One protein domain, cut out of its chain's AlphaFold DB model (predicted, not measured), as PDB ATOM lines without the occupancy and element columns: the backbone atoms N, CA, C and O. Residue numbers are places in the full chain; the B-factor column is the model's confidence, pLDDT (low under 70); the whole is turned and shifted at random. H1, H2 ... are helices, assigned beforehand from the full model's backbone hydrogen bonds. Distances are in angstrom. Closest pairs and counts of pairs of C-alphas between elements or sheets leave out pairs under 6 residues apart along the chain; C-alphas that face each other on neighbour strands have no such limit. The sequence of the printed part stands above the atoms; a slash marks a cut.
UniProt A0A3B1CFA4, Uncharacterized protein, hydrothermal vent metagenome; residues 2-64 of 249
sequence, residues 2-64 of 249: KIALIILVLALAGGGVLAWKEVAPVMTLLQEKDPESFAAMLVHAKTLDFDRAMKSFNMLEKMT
ATOM      1  N   LYS A   2     224.954 192.580 313.447       53.53
ATOM      2  CA  LYS A   2     224.889 192.833 311.977       53.53
ATOM      3  C   LYS A   2     223.712 192.119 311.285       53.53
ATOM      4  O   LYS A   2     223.089 192.657 310.381       53.53
ATOM      5  N   ILE A   3     223.391 190.926 311.784       59.94
ATOM      6  CA  ILE A   3     222.294 190.069 311.326       59.94
ATOM      7  C   ILE A   3     220.917 190.731 311.529       59.94
ATOM      8  O   ILE A   3     220.088 190.639 310.639       59.94
ATOM      9  N   ALA A   4     220.676 191.465 312.623       61.22
ATOM     10  CA  ALA A   4     219.359 192.056 312.901       61.22
ATOM     11  C   ALA A   4     218.997 193.177 311.910       61.22
ATOM     12  O   ALA A   4     217.866 193.246 311.441       61.22
ATOM     13  N   LEU A   5     219.975 194.007 311.528       64.69
ATOM     14  CA  LEU A   5     219.774 195.078 310.546       64.69
ATOM     15  C   LEU A   5     219.665 194.529 309.112       64.69
ATOM     16  O   LEU A   5     218.877 195.031 308.319       64.69
ATOM     17  N   ILE A   6     220.385 193.447 308.795       63.91
ATOM     18  CA  ILE A   6     220.238 192.728 307.517       63.91
ATOM     19  C   ILE A   6     218.855 192.056 307.422       63.91
ATOM     20  O   ILE A   6     218.195 192.161 306.390       63.91
ATOM     21  N   ILE A   7     218.382 191.419 308.501       64.19
ATOM     22  CA  ILE A   7     217.042 190.814 308.572       64.19
ATOM     23  C   ILE A   7     215.953 191.893 308.486       64.19
ATOM     24  O   ILE A   7     214.954 191.677 307.807       64.19
ATOM     25  N   LEU A   8     216.156 193.074 309.082       67.00
ATOM     26  CA  LEU A   8     215.248 194.215 308.943       67.00
ATOM     27  C   LEU A   8     215.096 194.650 307.478       67.00
ATOM     28  O   LEU A   8     213.979 194.849 307.005       67.00
ATOM     29  N   VAL A   9     216.207 194.783 306.752       65.25
ATOM     30  CA  VAL A   9     216.198 195.179 305.335       65.25
ATOM     31  C   VAL A   9     215.508 194.113 304.481       65.25
ATOM     32  O   VAL A   9     214.692 194.454 303.630       65.25
ATOM     33  N   LEU A  10     215.757 192.826 304.747       62.50
ATOM     34  CA  LEU A  10     215.075 191.716 304.072       62.50
ATOM     35  C   LEU A  10     213.574 191.654 304.403       62.50
ATOM     36  O   LEU A  10     212.769 191.344 303.529       62.50
ATOM     37  N   ALA A  11     213.178 191.990 305.632       62.75
ATOM     38  CA  ALA A  11     211.775 192.065 306.034       62.75
ATOM     39  C   ALA A  11     211.049 193.250 305.369       62.75
ATOM     40  O   ALA A  11     209.927 193.084 304.892       62.75
ATOM     41  N   LEU A  12     211.703 194.416 305.281       63.59
ATOM     42  CA  LEU A  12     211.160 195.630 304.658       63.59
ATOM     43  C   LEU A  12     211.127 195.559 303.121       63.59
ATOM     44  O   LEU A  12     210.214 196.113 302.517       63.59
ATOM     45  N   ALA A  13     212.091 194.881 302.490       59.81
ATOM     46  CA  ALA A  13     212.159 194.722 301.034       59.81
ATOM     47  C   ALA A  13     211.405 193.482 300.510       59.81
ATOM     48  O   ALA A  13     210.985 193.475 299.356       59.81
ATOM     49  N   GLY A  14     211.240 192.435 301.330       56.22
ATOM     50  CA  GLY A  14     210.745 191.118 300.900       56.22
ATOM     51  C   GLY A  14     209.412 190.654 301.498       56.22
ATOM     52  O   GLY A  14     208.971 189.557 301.172       56.22
ATOM     53  N   GLY A  15     208.763 191.427 302.380       53.22
ATOM     54  CA  GLY A  15     207.455 191.054 302.949       53.22
ATOM     55  C   GLY A  15     207.481 189.811 303.858       53.22
ATOM     56  O   GLY A  15     206.474 189.121 304.015       53.22
ATOM     57  N   GLY A  16     208.633 189.489 304.452       58.38
ATOM     58  CA  GLY A  16     208.811 188.306 305.297       58.38
ATOM     59  C   GLY A  16     208.249 188.488 306.711       58.38
ATOM     60  O   GLY A  16     208.960 188.931 307.609       58.38
ATOM     61  N   VAL A  17     206.999 188.078 306.941       58.00
ATOM     62  CA  VAL A  17     206.319 188.136 308.258       58.00
ATOM     63  C   VAL A  17     207.090 187.402 309.371       58.00
ATOM     64  O   VAL A  17     207.050 187.812 310.530       58.00
ATOM     65  N   LEU A  18     207.828 186.336 309.038       59.06
ATOM     66  CA  LEU A  18     208.634 185.573 310.005       59.06
ATOM     67  C   LEU A  18     209.876 186.342 310.477       59.06
ATOM     68  O   LEU A  18     210.162 186.356 311.670       59.06
ATOM     69  N   ALA A  19     210.552 187.047 309.568       63.62
ATOM     70  CA  ALA A  19     211.708 187.885 309.885       63.62
ATOM     71  C   ALA A  19     211.329 189.077 310.782       63.62
ATOM     72  O   ALA A  19     212.108 189.501 311.634       63.62
ATOM     73  N   TRP A  20     210.101 189.588 310.637       64.88
ATOM     74  CA  TRP A  20     209.597 190.682 311.464       64.88
ATOM     75  C   TRP A  20     209.418 190.288 312.933       64.88
ATOM     76  O   TRP A  20     209.709 191.096 313.808       64.88
ATOM     77  N   LYS A  21     208.996 189.051 313.236       71.12
ATOM     78  CA  LYS A  21     208.768 188.612 314.627       71.12
ATOM     79  C   LYS A  21     210.039 188.605 315.478       71.12
ATOM     80  O   LYS A  21     209.967 188.930 316.656       71.12
ATOM     81  N   GLU A  22     211.185 188.264 314.894       72.62
ATOM     82  CA  GLU A  22     212.468 188.241 315.613       72.62
ATOM     83  C   GLU A  22     213.082 189.637 315.769       72.62
ATOM     84  O   GLU A  22     213.774 189.915 316.747       72.62
ATOM     85  N   VAL A  23     212.810 190.536 314.820       73.75
ATOM     86  CA  VAL A  23     213.389 191.886 314.796       73.75
ATOM     87  C   VAL A  23     212.519 192.905 315.536       73.75
ATOM     88  O   VAL A  23     213.058 193.821 316.155       73.75
ATOM     89  N   ALA A  24     211.196 192.725 315.549       76.06
ATOM     90  CA  ALA A  24     210.245 193.589 316.246       76.06
ATOM     91  C   ALA A  24     210.656 193.956 317.687       76.06
ATOM     92  O   ALA A  24     210.700 195.153 317.964       76.06
ATOM     93  N   PRO A  25     211.028 193.016 318.584       81.81
ATOM     94  CA  PRO A  25     211.377 193.365 319.966       81.81
ATOM     95  C   PRO A  25     212.657 194.207 320.080       81.81
ATOM     96  O   PRO A  25     212.779 195.053 320.962       81.81
ATOM     97  N   VAL A  26     213.622 194.008 319.176       82.38
ATOM     98  CA  VAL A  26     214.839 194.832 319.134       82.38
ATOM     99  C   VAL A  26     214.491 196.238 318.657       82.38
ATOM    100  O   VAL A  26     214.979 197.219 319.207       82.38
ATOM    101  N   MET A  27     213.609 196.353 317.665       81.44
ATOM    102  CA  MET A  27     213.202 197.646 317.119       81.44
ATOM    103  C   MET A  27     212.363 198.456 318.105       81.44
ATOM    104  O   MET A  27     212.601 199.653 318.231       81.44
ATOM    105  N   THR A  28     211.454 197.822 318.851       83.62
ATOM    106  CA  THR A  28     210.702 198.501 319.918       83.62
ATOM    107  C   THR A  28     211.640 199.016 321.004       83.62
ATOM    108  O   THR A  28     211.525 200.165 321.412       83.62
ATOM    109  N   LEU A  29     212.643 198.222 321.396       84.94
ATOM    110  CA  LEU A  29     213.625 198.633 322.398       84.94
ATOM    111  C   LEU A  29     214.477 199.823 321.926       84.94
ATOM    112  O   LEU A  29     214.761 200.727 322.705       84.94
ATOM    113  N   LEU A  30     214.874 199.862 320.651       86.06
ATOM    114  CA  LEU A  30     215.620 200.998 320.096       86.06
ATOM    115  C   LEU A  30     214.746 202.251 319.952       86.06
ATOM    116  O   LEU A  30     215.222 203.352 320.226       86.06
ATOM    117  N   GLN A  31     213.478 202.083 319.573       87.62
ATOM    118  CA  GLN A  31     212.501 203.168 319.503       87.62
ATOM    119  C   GLN A  31     212.238 203.785 320.884       87.62
ATOM    120  O   GLN A  31     212.133 205.003 320.999       87.62
ATOM    121  N   GLU A  32     212.163 202.968 321.936       85.00
ATOM    122  CA  GLU A  32     211.980 203.445 323.310       85.00
ATOM    123  C   GLU A  32     213.169 204.261 323.830       85.00
ATOM    124  O   GLU A  32     212.987 205.137 324.684       85.00
ATOM    125  N   LYS A  33     214.385 203.977 323.353       86.62
ATOM    126  CA  LYS A  33     215.591 204.703 323.765       86.62
ATOM    127  C   LYS A  33     215.616 206.125 323.212       86.62
ATOM    128  O   LYS A  33     215.794 207.063 323.985       86.62
ATOM    129  N   ASP A  34     215.431 206.276 321.903       89.00
ATOM    130  CA  ASP A  34     215.358 207.580 321.240       89.00
ATOM    131  C   ASP A  34     214.524 207.480 319.943       89.00
ATOM    132  O   ASP A  34     215.013 206.980 318.920       89.00
ATOM    133  N   PRO A  35     213.271 207.972 319.967       86.62
ATOM    134  CA  PRO A  35     212.360 207.908 318.829       86.62
ATOM    135  C   PRO A  35     212.847 208.681 317.598       86.62
ATOM    136  O   PRO A  35     212.580 208.258 316.471       86.62
ATOM    137  N   GLU A  36     213.551 209.801 317.785       86.25
ATOM    138  CA  GLU A  36     213.981 210.668 316.682       86.25
ATOM    139  C   GLU A  36     215.141 210.025 315.920       86.25
ATOM    140  O   GLU A  36     215.093 209.870 314.694       86.25
ATOM    141  N   SER A  37     216.154 209.559 316.654       85.25
ATOM    142  CA  SER A  37     217.285 208.832 316.071       85.25
ATOM    143  C   SER A  37     216.852 207.498 315.451       85.25
ATOM    144  O   SER A  37     217.405 207.079 314.429       85.25
ATOM    145  N   PHE A  38     215.837 206.840 316.020       87.69
ATOM    146  CA  PHE A  38     215.237 205.634 315.449       87.69
ATOM    147  C   PHE A  38     214.490 205.919 314.136       87.69
ATOM    148  O   PHE A  38     214.663 205.193 313.154       87.69
ATOM    149  N   ALA A  39     213.712 207.004 314.067       88.00
ATOM    150  CA  ALA A  39     213.063 207.426 312.828       88.00
ATOM    151  C   ALA A  39     214.097 207.754 311.736       88.00
ATOM    152  O   ALA A  39     213.964 207.291 310.601       88.00
ATOM    153  N   ALA A  40     215.175 208.465 312.086       87.06
ATOM    154  CA  ALA A  40     216.277 208.747 311.167       87.06
ATOM    155  C   ALA A  40     216.956 207.459 310.665       87.06
ATOM    156  O   ALA A  40     217.244 207.326 309.474       87.06
ATOM    157  N   MET A  41     217.159 206.475 311.547       88.69
ATOM    158  CA  MET A  41     217.682 205.157 311.180       88.69
ATOM    159  C   MET A  41     216.796 204.460 310.134       88.69
ATOM    160  O   MET A  41     217.319 203.942 309.146       88.69
ATOM    161  N   LEU A  42     215.469 204.468 310.313       85.94
ATOM    162  CA  LEU A  42     214.529 203.871 309.357       85.94
ATOM    163  C   LEU A  42     214.532 204.592 308.005       85.94
ATOM    164  O   LEU A  42     214.476 203.935 306.965       85.94
ATOM    165  N   VAL A  43     214.630 205.924 308.005       88.62
ATOM    166  CA  VAL A  43     214.738 206.717 306.772       88.62
ATOM    167  C   VAL A  43     215.999 206.330 306.002       88.62
ATOM    168  O   VAL A  43     215.898 205.983 304.827       88.62
ATOM    169  N   HIS A  44     217.160 206.297 306.664       85.69
ATOM    170  CA  HIS A  44     218.420 205.890 306.036       85.69
ATOM    171  C   HIS A  44     218.381 204.448 305.517       85.69
ATOM    172  O   HIS A  44     218.854 204.177 304.413       85.69
ATOM    173  N   ALA A  45     217.760 203.531 306.265       80.88
ATOM    174  CA  ALA A  45     217.586 202.148 305.832       80.88
ATOM    175  C   ALA A  45     216.703 202.049 304.574       80.88
ATOM    176  O   ALA A  45     217.012 201.291 303.657       80.88
ATOM    177  N   LYS A  46     215.632 202.849 304.498       80.06
ATOM    178  CA  LYS A  46     214.708 202.881 303.355       80.06
ATOM    179  C   LYS A  46     215.335 203.513 302.110       80.06
ATOM    180  O   LYS A  46     215.020 203.095 301.000       80.06
ATOM    181  N   THR A  47     216.236 204.481 302.281       83.56
ATOM    182  CA  THR A  47     217.013 205.087 301.185       83.56
ATOM    183  C   THR A  47     218.256 204.281 300.802       83.56
ATOM    184  O   THR A  47     219.056 204.767 300.008       83.56
ATOM    185  N   LEU A  48     218.433 203.072 301.354       80.88
ATOM    186  CA  LEU A  48     219.584 202.191 301.118       80.88
ATOM    187  C   LEU A  48     220.939 202.809 301.534       80.88
ATOM    188  O   LEU A  48     221.993 202.368 301.083       80.88
ATOM    189  N   ASP A  49     220.929 203.803 302.429       84.44
ATOM    190  CA  ASP A  49     222.136 204.384 303.030       84.44
ATOM    191  C   ASP A  49     222.519 203.571 304.276       84.44
ATOM    192  O   ASP A  49     222.261 203.938 305.429       84.44
ATOM    193  N   PHE A  50     223.068 202.386 304.014       79.00
ATOM    194  CA  PHE A  50     223.320 201.380 305.043       79.00
ATOM    195  C   PHE A  50     224.378 201.809 306.056       79.00
ATOM    196  O   PHE A  50     224.254 201.472 307.233       79.00
ATOM    197  N   ASP A  51     225.381 202.578 305.634       84.19
ATOM    198  CA  ASP A  51     226.429 203.058 306.532       84.19
ATOM    199  C   ASP A  51     225.852 203.993 307.599       84.19
ATOM    200  O   ASP A  51     226.146 203.841 308.791       84.19
ATOM    201  N   ARG A  52     224.965 204.921 307.207       85.62
ATOM    202  CA  ARG A  52     224.296 205.811 308.167       85.62
ATOM    203  C   ARG A  52     223.268 205.086 309.020       85.62
ATOM    204  O   ARG A  52     223.269 205.283 310.233       85.62
ATOM    205  N   ALA A  53     222.460 204.202 308.435       84.12
ATOM    206  CA  ALA A  53     221.506 203.397 309.198       84.12
ATOM    207  C   ALA A  53     222.212 202.544 310.267       84.12
ATOM    208  O   ALA A  53     221.802 202.518 311.427       84.12
ATOM    209  N   MET A  54     223.328 201.908 309.909       82.38
ATOM    210  CA  MET A  54     224.108 201.076 310.822       82.38
ATOM    211  C   MET A  54     224.794 201.903 311.914       82.38
ATOM    212  O   MET A  54     224.908 201.456 313.058       82.38
ATOM    213  N   LYS A  55     225.242 203.122 311.600       87.94
ATOM    214  CA  LYS A  55     225.801 204.041 312.598       87.94
ATOM    215  C   LYS A  55     224.751 204.442 313.640       87.94
ATOM    216  O   LYS A  55     225.042 204.350 314.832       87.94
ATOM    217  N   SER A  56     223.543 204.805 313.209       85.25
ATOM    218  CA  SER A  56     222.431 205.149 314.107       85.25
ATOM    219  C   SER A  56     221.978 203.955 314.947       85.25
ATOM    220  O   SER A  56     221.802 204.088 316.154       85.25
ATOM    221  N   PHE A  57     221.889 202.765 314.346       85.81
ATOM    222  CA  PHE A  57     221.583 201.530 315.071       85.81
ATOM    223  C   PHE A  57     222.591 201.258 316.193       85.81
ATOM    224  O   PHE A  57     222.206 201.078 317.343       85.81
ATOM    225  N   ASN A  58     223.893 201.285 315.884       87.12
ATOM    226  CA  ASN A  58     224.937 201.033 316.881       87.12
ATOM    227  C   ASN A  58     224.949 202.091 317.993       87.12
ATOM    228  O   ASN A  58     225.295 201.775 319.129       87.12
ATOM    229  N   MET A  59     224.614 203.342 317.668       88.06
ATOM    230  CA  MET A  59     224.489 204.413 318.654       88.06
ATOM    231  C   MET A  59     223.344 204.122 319.630       88.06
ATOM    232  O   MET A  59     223.570 204.123 320.836       88.06
ATOM    233  N   LEU A  60     222.154 203.797 319.117       88.69
ATOM    234  CA  LEU A  60     220.978 203.452 319.923       88.69
ATOM    235  C   LEU A  60     221.198 202.180 320.755       88.69
ATOM    236  O   LEU A  60     220.848 202.111 321.934       88.69
ATOM    237  N   GLU A  61     221.822 201.164 320.172       87.56
ATOM    238  CA  GLU A  61     222.109 199.910 320.863       87.56
ATOM    239  C   GLU A  61     223.048 200.136 322.055       87.56
ATOM    240  O   GLU A  61     222.768 199.665 323.159       87.56
ATOM    241  N   LYS A  62     224.106 200.934 321.858       90.19
ATOM    242  CA  LYS A  62     225.123 201.237 322.875       90.19
ATOM    243  C   LYS A  62     224.735 202.349 323.847       90.19
ATOM    244  O   LYS A  62     225.502 202.603 324.774       90.19
ATOM    245  N   MET A  63     223.587 203.003 323.658       88.00
ATOM    246  CA  MET A  63     223.117 204.017 324.600       88.00
ATOM    247  C   MET A  63     222.969 203.421 325.997       88.00
ATOM    248  O   MET A  63     222.276 202.411 326.185       88.00
ATOM    249  N   THR A  64     223.608 204.081 326.961       89.31
ATOM    250  CA  THR A  64     223.484 203.761 328.383       89.31
ATOM    251  C   THR A  64     222.154 204.271 328.933       89.31
ATOM    252  O   THR A  64     221.516 205.151 328.353       89.31
TER     253      THR A  64
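This is residues 2 to 64 of the 249 residues of an uncharacterized protein of hydrothermal vent metagenome (UniProt A0A3B1CFA4). A helical hairpin, H3 and H4, stands at one end of a long, kinked helix, H2, while H1 packs on residues 17 to 23 of H2. The printed part has 63 residues, with four named helices in the order H1, H2, H3, H4 along the chain that hold 55 of them and no named strand; its class is all helix, and it is compact, with a radius of gyration of the C-alphas of 10.9 A and spans of 30 by 23 by 18 A.

H1, residues 2 to 14, touches H2, residues 17 to 33, at a steep tilt of 60 degrees; the closest C-alphas, of Ala 11 and Ala 19, are 5.7 A apart. H2 has a kink of 45 degrees near residue 24. H3, residues 35 to 46, and H4, residues 50 to 62, form a hairpin at a shallow tilt of 28 degrees; their closest C-alphas, of Met 41 and Ala 53, are 4.7 A apart. H2 touches H4 with residues 30 to 33 alone, closest at the C-alphas of Leu 30 and Leu 60, 5.9 A. Every O i to N i+4 pair is within hydrogen-bond range in H1, H3 and H4, and 9 of 13 in H2.

H1 begins at C-alpha 2 (224.889, 192.833, 311.977), H2 is 24.5 A long, and H4 ends at C-alpha 62 (225.123, 201.237, 322.875).

The printed part has no cut, its three links are tight, and residues 2 to 20 have pLDDT under 70.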